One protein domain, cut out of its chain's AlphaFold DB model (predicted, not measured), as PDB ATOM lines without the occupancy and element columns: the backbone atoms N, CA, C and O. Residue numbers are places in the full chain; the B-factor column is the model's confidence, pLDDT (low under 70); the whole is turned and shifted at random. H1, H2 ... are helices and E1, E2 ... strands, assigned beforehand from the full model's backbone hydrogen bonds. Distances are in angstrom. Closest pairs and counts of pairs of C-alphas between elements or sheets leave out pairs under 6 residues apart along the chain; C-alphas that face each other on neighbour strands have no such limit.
ATOM      1  N   GLU A   4      45.961 147.782  40.588       41.84
ATOM      2  CA  GLU A   4      45.164 147.122  41.632       41.84
ATOM      3  C   GLU A   4      44.861 148.085  42.789       41.84
ATOM      4  O   GLU A   4      43.728 148.115  43.279       41.84
ATOM      5  N   ASP A   5      45.826 148.954  43.127       52.94
ATOM      6  CA  ASP A   5      45.687 149.963  44.183       52.94
ATOM      7  C   ASP A   5      44.516 150.911  43.884       52.94
ATOM      8  O   ASP A   5      43.743 151.220  44.778       52.94
ATOM      9  N   PHE A   6      44.320 151.322  42.622       54.22
ATOM     10  CA  PHE A   6      43.260 152.268  42.232       54.22
ATOM     11  C   PHE A   6      41.846 151.688  42.350       54.22
ATOM     12  O   PHE A   6      40.897 152.413  42.654       54.22
ATOM     13  N   THR A   7      41.692 150.393  42.075       63.03
ATOM     14  CA  THR A   7      40.393 149.712  42.107       63.03
ATOM     15  C   THR A   7      39.938 149.386  43.522       63.03
ATOM     16  O   THR A   7      38.759 149.549  43.835       63.03
ATOM     17  N   GLU A   8      40.869 148.996  44.391       71.81
ATOM     18  CA  GLU A   8      40.578 148.746  45.802       71.81
ATOM     19  C   GLU A   8      40.238 150.056  46.524       71.81
ATOM     20  O   GLU A   8      39.229 150.163  47.222       71.81
ATOM     21  N   ASP A   9      40.993 151.110  46.227       83.88
ATOM     22  CA  ASP A   9      40.718 152.475  46.661       83.88
ATOM     23  C   ASP A   9      39.333 152.987  46.247       83.88
ATOM     24  O   ASP A   9      38.678 153.727  46.994       83.88
ATOM     25  N   ALA A  10      38.899 152.645  45.032       86.06
ATOM     26  CA  ALA A  10      37.582 153.002  44.523       86.06
ATOM     27  C   ALA A  10      36.481 152.198  45.225       86.06
ATOM     28  O   ALA A  10      35.431 152.757  45.541       86.06
ATOM     29  N   ARG A  11      36.718 150.908  45.493       90.75
ATOM     30  CA  ARG A  11      35.792 150.024  46.215       90.75
ATOM     31  C   ARG A  11      35.538 150.536  47.631       90.75
ATOM     32  O   ARG A  11      34.385 150.703  48.027       90.75
ATOM     33  N   VAL A  12      36.606 150.847  48.369       92.12
ATOM     34  CA  VAL A  12      36.522 151.398  49.732       92.12
ATOM     35  C   VAL A  12      35.801 152.746  49.729       92.12
ATOM     36  O   VAL A  12      34.912 152.968  50.553       92.12
ATOM     37  N   ALA A  13      36.121 153.625  48.774       93.38
ATOM     38  CA  ALA A  13      35.443 154.912  48.643       93.38
ATOM     39  C   ALA A  13      33.942 154.750  48.353       93.38
ATOM     40  O   ALA A  13      33.132 155.418  48.988       93.38
ATOM     41  N   ALA A  14      33.557 153.836  47.458       94.81
ATOM     42  CA  ALA A  14      32.157 153.559  47.146       94.81
ATOM     43  C   ALA A  14      31.394 152.996  48.358       94.81
ATOM     44  O   ALA A  14      30.294 153.461  48.663       94.81
ATOM     45  N   ALA A  15      31.994 152.063  49.106       95.12
ATOM     46  CA  ALA A  15      31.410 151.539  50.340       95.12
ATOM     47  C   ALA A  15      31.197 152.648  51.388       95.12
ATOM     48  O   ALA A  15      30.114 152.754  51.965       95.12
ATOM     49  N   ALA A  16      32.193 153.519  51.587       96.62
ATOM     50  CA  ALA A  16      32.078 154.669  52.484       96.62
ATOM     51  C   ALA A  16      31.004 155.667  52.013       96.62
ATOM     52  O   ALA A  16      30.235 156.174  52.829       96.62
ATOM     53  N   TYR A  17      30.905 155.903  50.701       97.19
ATOM     54  CA  TYR A  17      29.886 156.762  50.096       97.19
ATOM     55  C   TYR A  17      28.472 156.247  50.393       97.19
ATOM     56  O   TYR A  17      27.614 157.031  50.797       97.19
ATOM     57  N   ARG A  18      28.235 154.929  50.260       97.62
ATOM     58  CA  ARG A  18      26.951 154.296  50.617       97.62
ATOM     59  C   ARG A  18      26.609 154.519  52.083       97.62
ATOM     60  O   ARG A  18      25.506 154.958  52.382       97.62
ATOM     61  N   LEU A  19      27.537 154.205  52.988       98.19
ATOM     62  CA  LEU A  19      27.298 154.321  54.429       98.19
ATOM     63  C   LEU A  19      26.949 155.761  54.825       98.19
ATOM     64  O   LEU A  19      26.019 155.970  55.597       98.19
ATOM     65  N   ALA A  20      27.643 156.747  54.249       98.25
ATOM     66  CA  ALA A  20      27.341 158.158  54.463       98.25
ATOM     67  C   ALA A  20      25.965 158.559  53.898       98.25
ATOM     68  O   ALA A  20      25.215 159.251  54.578       98.25
ATOM     69  N   ALA A  21      25.599 158.085  52.703       98.06
ATOM     70  CA  ALA A  21      24.280 158.335  52.121       98.06
ATOM     71  C   ALA A  21      23.148 157.722  52.965       98.06
ATOM     72  O   ALA A  21      22.154 158.384  53.244       98.06
ATOM     73  N   VAL A  22      23.301 156.480  53.431       98.38
ATOM     74  CA  VAL A  22      22.315 155.839  54.318       98.38
ATOM     75  C   VAL A  22      22.194 156.598  55.641       98.38
ATOM     76  O   VAL A  22      21.083 156.829  56.114       98.38
ATOM     77  N   ALA A  23      23.313 157.053  56.213       98.25
ATOM     78  CA  ALA A  23      23.300 157.896  57.410       98.25
ATOM     79  C   ALA A  23      22.589 159.248  57.186       98.25
ATOM     80  O   ALA A  23      21.981 159.772  58.115       98.25
ATOM     81  N   ASP A  24      22.615 159.777  55.959       97.88
ATOM     82  CA  ASP A  24      21.880 160.976  55.526       97.88
ATOM     83  C   ASP A  24      20.408 160.693  55.142       97.88
ATOM     84  O   ASP A  24      19.707 161.558  54.619       97.88
ATOM     85  N   GLY A  25      19.910 159.477  55.394       98.00
ATOM     86  CA  GLY A  25      18.499 159.123  55.223       98.00
ATOM     87  C   GLY A  25      18.112 158.641  53.823       98.00
ATOM     88  O   GLY A  25      16.938 158.700  53.461       98.00
ATOM     89  N   TRP A  26      19.067 158.173  53.017       98.44
ATOM     90  CA  TRP A  26      18.741 157.457  51.784       98.44
ATOM     91  C   TRP A  26      18.196 156.059  52.089       98.44
ATOM     92  O   TRP A  26      18.783 155.307  52.866       98.44
ATOM     93  N   GLU A  27      17.106 155.687  51.421       98.44
ATOM     94  CA  GLU A  27      16.588 154.319  51.438       98.44
ATOM     95  C   GLU A  27      17.465 153.448  50.544       98.44
ATOM     96  O   GLU A  27      17.750 153.843  49.413       98.44
ATOM     97  N   SER A  28      17.882 152.279  51.025       98.19
ATOM     98  CA  SER A  28      18.810 151.389  50.325       98.19
ATOM     99  C   SER A  28      18.208 149.997  50.157       98.19
ATOM    100  O   SER A  28      17.491 149.511  51.031       98.19
ATOM    101  N   GLU A  29      18.466 149.387  49.004       97.56
ATOM    102  CA  GLU A  29      18.104 148.007  48.687       97.56
ATOM    103  C   GLU A  29      19.189 147.367  47.803       97.56
ATOM    104  O   GLU A  29      19.948 148.088  47.137       97.56
ATOM    105  N   PRO A  30      19.253 146.027  47.709       96.75
ATOM    106  CA  PRO A  30      20.127 145.358  46.753       96.75
ATOM    107  C   PRO A  30      19.852 145.813  45.314       96.75
ATOM    108  O   PRO A  30      18.709 145.823  44.852       96.75
ATOM    109  N   LEU A  31      20.908 146.152  44.570       96.06
ATOM    110  CA  LEU A  31      20.780 146.519  43.154       96.06
ATOM    111  C   LEU A  31      20.429 145.305  42.280       96.06
ATOM    112  O   LEU A  31      19.690 145.432  41.303       96.06
ATOM    113  N   TYR A  32      20.960 144.134  42.633       91.44
ATOM    114  CA  TYR A  32      20.704 142.865  41.962       91.44
ATOM    115  C   TYR A  32      20.193 141.846  42.981       91.44
ATOM    116  O   TYR A  32      20.705 141.764  44.091       91.44
ATOM    117  N   GLN A  33      19.206 141.031  42.603       89.38
ATOM    118  CA  GLN A  33      18.585 140.060  43.519       89.38
ATOM    119  C   GLN A  33      19.537 138.953  43.995       89.38
ATOM    120  O   GLN A  33      19.260 138.280  44.982       89.38
ATOM    121  N   ASN A  34      20.629 138.723  43.267       87.31
ATOM    122  CA  ASN A  34      21.583 137.644  43.499       87.31
ATOM    123  C   ASN A  34      22.910 138.124  44.108       87.31
ATOM    124  O   ASN A  34      23.874 137.362  44.107       87.31
ATOM    125  N   GLU A  35      22.984 139.375  44.563       85.88
ATOM    126  CA  GLU A  35      24.190 139.969  45.135       85.88
ATOM    127  C   GLU A  35      23.831 140.720  46.432       85.88
ATOM    128  O   GLU A  35      22.780 141.364  46.477       85.88
ATOM    129  N   PRO A  36      24.654 140.638  47.497       90.44
ATOM    130  CA  PRO A  36      24.424 141.403  48.720       90.44
ATOM    131  C   PRO A  36      24.422 142.913  48.463       90.44
ATOM    132  O   PRO A  36      25.166 143.420  47.616       90.44
ATOM    133  N   GLU A  37      23.634 143.646  49.247       93.25
ATOM    134  CA  GLU A  37      23.552 145.107  49.161       93.25
ATOM    135  C   GLU A  37      24.917 145.772  49.380       93.25
ATOM    136  O   GLU A  37      25.246 146.788  48.766       93.25
ATOM    137  N   GLU A  38      25.768 145.173  50.213       92.62
ATOM    138  CA  GLU A  38      27.093 145.698  50.508       92.62
ATOM    139  C   GLU A  38      28.004 145.743  49.277       92.62
ATOM    140  O   GLU A  38      28.891 146.601  49.216       92.62
ATOM    141  N   CYS A  39      27.758 144.857  48.311       91.62
ATOM    142  CA  CYS A  39      28.496 144.739  47.058       91.62
ATOM    143  C   CYS A  39      27.884 145.608  45.956       91.62
ATOM    144  O   CYS A  39      28.609 146.240  45.182       91.62
ATOM    145  N   ALA A  40      26.552 145.650  45.881       94.06
ATOM    146  CA  ALA A  40      25.828 146.462  44.918       94.06
ATOM    147  C   ALA A  40      24.491 146.938  45.501       94.06
ATOM    148  O   ALA A  40      23.576 146.144  45.724       94.06
ATOM    149  N   ALA A  41      24.356 148.249  45.676       97.56
ATOM    150  CA  ALA A  41      23.178 148.866  46.271       97.56
ATOM    151  C   ALA A  41      22.511 149.850  45.311       97.56
ATOM    152  O   ALA A  41      23.176 150.575  44.559       97.56
ATOM    153  N   LYS A  42      21.184 149.903  45.381       98.44
ATOM    154  CA  LYS A  42      20.359 150.953  44.797       98.44
ATOM    155  C   LYS A  42      19.770 151.787  45.923       98.44
ATOM    156  O   LYS A  42      19.010 151.280  46.738       98.44
ATOM    157  N   LEU A  43      20.093 153.073  45.932       98.56
ATOM    158  CA  LEU A  43      19.628 154.019  46.930       98.56
ATOM    159  C   LEU A  43      18.642 155.013  46.311       98.56
ATOM    160  O   LEU A  43      18.778 155.391  45.141       98.56
ATOM    161  N   ARG A  44      17.650 155.453  47.087       98.56
ATOM    162  CA  ARG A  44      16.666 156.471  46.689       98.56
ATOM    163  C   ARG A  44      16.476 157.517  47.784       98.56
ATOM    164  O   ARG A  44      16.421 157.192  48.963       98.56
ATOM    165  N   SER A  45      16.353 158.778  47.380       98.19
ATOM    166  CA  SER A  45      15.996 159.887  48.272       98.19
ATOM    167  C   SER A  45      15.448 161.048  47.451       98.19
ATOM    168  O   SER A  45      16.040 161.408  46.440       98.19
ATOM    169  N   ALA A  46      14.313 161.632  47.849       96.50
ATOM    170  CA  ALA A  46      13.737 162.830  47.215       96.50
ATOM    171  C   ALA A  46      13.661 162.787  45.665       96.50
ATOM    172  O   ALA A  46      13.885 163.787  44.988       96.50
ATOM    173  N   GLY A  47      13.367 161.616  45.087       97.38
ATOM    174  CA  GLY A  47      13.302 161.408  43.633       97.38
ATOM    175  C   GLY A  47      14.649 161.165  42.942       97.38
ATOM    176  O   GLY A  47      14.661 160.789  41.772       97.38
ATOM    177  N   PHE A  48      15.774 161.310  43.643       98.31
ATOM    178  CA  PHE A  48      17.073 160.857  43.158       98.31
ATOM    179  C   PHE A  48      17.191 159.335  43.222       98.31
ATOM    180  O   PHE A  48      16.619 158.672  44.094       98.31
ATOM    181  N   VAL A  49      18.005 158.794  42.320       98.38
ATOM    182  CA  VAL A  49      18.417 157.389  42.309       98.38
ATOM    183  C   VAL A  49      19.937 157.336  42.321       98.38
ATOM    184  O   VAL A  49      20.585 158.043  41.555       98.38
ATOM    185  N   MET A  50      20.510 156.485  43.162       98.44
ATOM    186  CA  MET A  50      21.947 156.248  43.227       98.44
ATOM    187  C   MET A  50      22.226 154.754  43.112       98.44
ATOM    188  O   MET A  50      21.600 153.949  43.791       98.44
ATOM    189  N   HIS A  51      23.165 154.372  42.256       97.88
ATOM    190  CA  HIS A  51      23.734 153.030  42.238       97.88
ATOM    191  C   HIS A  51      25.142 153.095  42.819       97.88
ATOM    192  O   HIS A  51      25.949 153.922  42.388       97.88
ATOM    193  N   VAL A  52      25.435 152.208  43.762       96.88
ATOM    194  CA  VAL A  52      26.767 152.050  44.348       96.88
ATOM    195  C   VAL A  52      27.243 150.628  44.097       96.88
ATOM    196  O   VAL A  52      26.534 149.681  44.419       96.88
ATOM    197  N   ILE A  53      28.441 150.487  43.537       94.50
ATOM    198  CA  ILE A  53      29.137 149.212  43.343       94.50
ATOM    199  C   ILE A  53      30.401 149.236  44.200       94.50
ATOM    200  O   ILE A  53      31.202 150.162  44.076       94.50
ATOM    201  N   ALA A  54      30.574 148.234  45.053       93.00
ATOM    202  CA  ALA A  54      31.716 148.061  45.945       93.00
ATOM    203  C   ALA A  54      32.050 146.563  46.096       93.00
ATOM    204  O   ALA A  54      31.910 145.986  47.170       93.00
ATOM    205  N   ARG A  55      32.486 145.924  45.007       88.75
ATOM    206  CA  ARG A  55      32.705 144.469  44.937       88.75
ATOM    207  C   ARG A  55      34.156 144.093  45.189       88.75
ATOM    208  O   ARG A  55      35.048 144.664  44.555       88.75
ATOM    209  N   SER A  56      34.382 143.097  46.037       83.06
ATOM    210  CA  SER A  56      35.664 142.403  46.163       83.06
ATOM    211  C   SER A  56      35.795 141.293  45.105       83.06
ATOM    212  O   SER A  56      34.785 140.728  44.668       83.06
ATOM    213  N   PRO A  57      37.023 140.922  44.699       74.69
ATOM    214  CA  PRO A  57      37.302 139.681  43.971       74.69
ATOM    215  C   PRO A  57      36.646 138.428  44.578       74.69
ATOM    216  O   PRO A  57      36.233 137.539  43.828       74.69
ATOM    217  N   ASP A  58      36.542 138.383  45.908       74.31
ATOM    218  CA  ASP A  58      36.044 137.233  46.674       74.31
ATOM    219  C   ASP A  58      34.511 137.158  46.743       74.31
ATOM    220  O   ASP A  58      33.959 136.086  46.980       74.31
ATOM    221  N   ASP A  59      33.815 138.264  46.460       69.06
ATOM    222  CA  ASP A  59      32.346 138.333  46.497       69.06
ATOM    223  C   ASP A  59      31.702 137.747  45.226       69.06
ATOM    224  O   ASP A  59      30.479 137.636  45.114       69.06
ATOM    225  N   ARG A  60      32.514 137.383  44.220       66.38
ATOM    226  CA  ARG A  60      32.024 136.924  42.915       66.38
ATOM    227  C   ARG A  60      31.861 135.408  42.853       66.38
ATOM    228  O   ARG A  60      32.756 134.676  43.275       66.38
ATOM    229  N   PRO A  61      30.795 134.905  42.201       65.94
ATOM    230  CA  PRO A  61      30.682 133.481  41.915       65.94
ATOM    231  C   PRO A  61      31.872 133.002  41.071       65.94
ATOM    232  O   PRO A  61      32.321 133.697  40.158       65.94
ATOM    233  N   GLU A  62      32.351 131.781  41.336       64.88
ATOM    234  CA  GLU A  62      33.603 131.229  40.784       64.88
ATOM    235  C   GLU A  62      33.724 131.285  39.251       64.88
ATOM    236  O   GLU A  62      34.831 131.251  38.717       64.88
ATOM    237  N   ARG A  63      32.594 131.394  38.542       63.97
ATOM    238  CA  ARG A  63      32.494 131.408  37.075       63.97
ATOM    239  C   ARG A  63      32.897 132.734  36.420       63.97
ATOM    240  O   ARG A  63      32.937 132.801  35.193       63.97
ATOM    241  N   VAL A  64      33.177 133.788  37.188       64.19
ATOM    242  CA  VAL A  64      33.613 135.078  36.635       64.19
ATOM    243  C   VAL A  64      35.132 135.067  36.434       64.19
ATOM    244  O   VAL A  64      35.901 135.070  37.390       64.19
ATOM    245  N   THR A  65      35.571 135.084  35.172       56.94
ATOM    246  CA  THR A  65      36.993 135.026  34.772       56.94
ATOM    247  C   THR A  65      37.807 136.254  35.180       56.94
ATOM    248  O   THR A  65      39.033 136.189  35.216       56.94
ATOM    249  N   ARG A  66      37.147 137.373  35.506       58.91
ATOM    250  CA  ARG A  66      37.789 138.614  35.948       58.91
ATOM    251  C   ARG A  66      37.352 138.965  37.371       58.91
ATOM    252  O   ARG A  66      36.286 139.546  37.582       58.91
ATOM    253  N   ARG A  67      38.203 138.609  38.333       65.19
ATOM    254  CA  ARG A  67      38.061 138.919  39.761       65.19
ATOM    255  C   ARG A  67      38.861 140.175  40.110       65.19
ATOM    256  O   ARG A  67      39.861 140.103  40.810       65.19
ATOM    257  N   VAL A  68      38.483 141.311  39.528       69.75
ATOM    258  CA  VAL A  68      39.074 142.607  39.898       69.75
ATOM    259  C   VAL A  68      38.147 143.315  40.883       69.75
ATOM    260  O   VAL A  68      36.929 143.168  40.742       69.75
ATOM    261  N   PRO A  69      38.690 144.068  41.856       75.69
ATOM    262  CA  PRO A  69      37.861 144.925  42.682       75.69
ATOM    263  C   PRO A  69      37.132 145.943  41.802       75.69
ATOM    264  O   PRO A  69      37.677 146.442  40.813       75.69
ATOM    265  N   GLU A  70      35.884 146.246  42.149       86.25
ATOM    266  CA  GLU A  70      35.081 147.248  41.450       86.25
ATOM    267  C   GLU A  70      34.507 148.251  42.444       86.25
ATOM    268  O   GLU A  70      33.867 147.880  43.427       86.25
ATOM    269  N   GLY A  71      34.715 149.531  42.144       90.50
ATOM    270  CA  GLY A  71      34.215 150.654  42.920       90.50
ATOM    271  C   GLY A  71      33.619 151.718  42.012       90.50
ATOM    272  O   GLY A  71      34.293 152.184  41.092       90.50
ATOM    273  N   GLY A  72      32.374 152.115  42.258       93.56
ATOM    274  CA  GLY A  72      31.718 153.153  41.471       93.56
ATOM    275  C   GLY A  72      30.437 153.671  42.107       93.56
ATOM    276  O   GLY A  72      29.697 152.923  42.740       93.56
ATOM    277  N   VAL A  73      30.175 154.962  41.909       96.31
ATOM    278  CA  VAL A  73      28.944 155.634  42.332       96.31
ATOM    279  C   VAL A  73      28.353 156.346  41.123       96.31
ATOM    280  O   VAL A  73      29.034 157.120  40.448       96.31
ATOM    281  N   HIS A  74      27.081 156.083  40.845       96.88
ATOM    282  CA  HIS A  74      26.332 156.725  39.773       96.88
ATOM    283  C   HIS A  74      25.053 157.315  40.345       96.88
ATOM    284  O   HIS A  74      24.292 156.601  40.990       96.88
ATOM    285  N   VAL A  75      24.812 158.603  40.107       97.81
ATOM    286  CA  VAL A  75      23.639 159.310  40.630       97.81
ATOM    287  C   VAL A  75      22.839 159.893  39.476       97.81
ATOM    288  O   VAL A  75      23.405 160.456  38.538       97.81
ATOM    289  N   TRP A  76      21.520 159.779  39.559       97.94
ATOM    290  CA  TRP A  76      20.563 160.410  38.662       97.94
ATOM    291  C   TRP A  76      19.629 161.304  39.465       97.94
ATOM    292  O   TRP A  76      19.141 160.917  40.529       97.94
ATOM    293  N   GLY A  77      19.392 162.501  38.939       97.38
ATOM    294  CA  GLY A  77      18.419 163.436  39.478       97.38
ATOM    295  C   GLY A  77      16.975 162.985  39.245       97.38
ATOM    296  O   GLY A  77      16.726 162.059  38.466       97.38
ATOM    297  N   PRO A  78      16.003 163.691  39.846       97.31
ATOM    298  CA  PRO A  78      14.578 163.441  39.626       97.31
ATOM    299  C   PRO A  78      14.134 163.676  38.170       97.31
ATOM    300  O   PRO A  78      13.081 163.203  37.757       97.31
ATOM    301  N   ASP A  79      14.942 164.371  37.366       95.19
ATOM    302  CA  ASP A  79      14.752 164.557  35.921       95.19
ATOM    303  C   ASP A  79      15.331 163.405  35.065       95.19
ATOM    304  O   ASP A  79      15.354 163.473  33.828       95.19
ATOM    305  N   GLY A  80      15.822 162.345  35.718       95.00
ATOM    306  CA  GLY A  80      16.433 161.175  35.091       95.00
ATOM    307  C   GLY A  80      17.793 161.450  34.447       95.00
ATOM    308  O   GLY A  80      18.287 160.615  33.688       95.00
ATOM    309  N   LEU A  81      18.399 162.615  34.698       95.94
ATOM    310  CA  LEU A  81      19.707 162.979  34.159       95.94
ATOM    311  C   LEU A  81      20.803 162.712  35.184       95.94
ATOM    312  O   LEU A  81      20.612 162.891  36.386       95.94
ATOM    313  N   VAL A  82      21.977 162.319  34.696       95.75
ATOM    314  CA  VAL A  82      23.127 162.023  35.545       95.75
ATOM    315  C   VAL A  82      23.569 163.276  36.299       95.75
ATOM    316  O   VAL A  82      23.636 164.378  35.741       95.75
ATOM    317  N   VAL A  83      23.890 163.072  37.567       96.62
ATOM    318  CA  VAL A  83      24.516 164.032  38.465       96.62
ATOM    319  C   VAL A  83      25.957 163.585  38.672       96.62
ATOM    320  O   VAL A  83      26.218 162.452  39.078       96.62
ATOM    321  N   ARG A  84      26.909 164.462  38.347       92.50
ATOM    322  CA  ARG A  84      28.321 164.203  38.632       92.50
ATOM    323  C   ARG A  84      28.580 164.411  40.114       92.50
ATOM    324  O   ARG A  84      28.269 165.472  40.640       92.50
ATOM    325  N   VAL A  85      29.185 163.412  40.739       92.94
ATOM    326  CA  VAL A  85      29.531 163.422  42.159       92.94
ATOM    327  C   VAL A  85      31.029 163.236  42.354       92.94
ATOM    328  O   VAL A  85      31.713 162.679  41.490       92.94
ATOM    329  N   GLY A  86      31.533 163.732  43.483       90.38
ATOM    330  CA  GLY A  86      32.907 163.516  43.913       90.38
ATOM    331  C   GLY A  86      33.156 162.101  44.441       90.38
ATOM    332  O   GLY A  86      32.285 161.234  44.445       90.38
ATOM    333  N   ARG A  87      34.385 161.870  44.921       90.25
ATOM    334  CA  ARG A  87      34.786 160.599  45.557       90.25
ATOM    335  C   ARG A  87      34.237 160.453  46.984       90.25
ATOM    336  O   ARG A  87      34.165 159.340  47.495       90.25
ATOM    337  N   THR A  88      33.853 161.560  47.611       94.31
ATOM    338  CA  THR A  88      33.324 161.620  48.977       94.31
ATOM    339  C   THR A  88      31.867 162.052  48.936       94.31
ATOM    340  O   THR A  88      31.507 162.912  48.136       94.31
ATOM    341  N   TYR A  89      31.039 161.458  49.797       97.44
ATOM    342  CA  TYR A  89      29.630 161.815  49.900       97.44
ATOM    343  C   TYR A  89      29.459 163.285  50.279       97.44
ATOM    344  O   TYR A  89      30.001 163.738  51.287       97.44
TER     345      TYR A  89
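AT A GLANCE: This is residues 4 to 89 of the 139 residues of an uncharacterized protein of Candidatus Rokubacteria bacterium (UniProt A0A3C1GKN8). A twisted antiparallel sheet of four strands is covered on one face by a single long helix, H1, running slantwise, which makes two layers. The printed part has 86 residues, with H1, E1, E2, E3, E4 along the chain; the sheet's order E1, E2, E3, E4 is a meander, each strand the antiparallel neighbour of the one before. It is mixed in class and compact, with a radius of gyration of the C-alphas of 13.0 A and spans of 38 by 27 by 24 A.

HOW THE PARTS SIT: Inner strand E3, residues 48 to 55, forms hairpins with E2, residues 40 to 45 (N 43 and O 50, 2.8 A), and E4, residues 70 to 76 (N 51 and O 74, 2.8 A). Edge strand E1, residues 27 to 30, has N 29 and O 42 of E2 3.0 A apart. H1, residues 4 to 23, is on the sheet at a height of 7.5 A, at 38 degrees to E3 on the local plane; its closest C-alphas to E4 are Arg 11 and Gly 71, 3.7 A. Every O i to N i+4 pair in H1 is within hydrogen-bond range.

IN THESE COORDINATES: H1 spans 29.0 A from C-alpha 4 at (45.164, 147.122, 41.632); E1 10.7 A, E2 17.0 A, E3 22.7 A, and E4 19.8 A to C-alpha 76 at (20.563, 160.410, 38.662).

THE WHOLE: The printed part has no cut; the link E3 to E4 is long, and pLDDT is under 70 in residues 4 to 7 and 59 to 68.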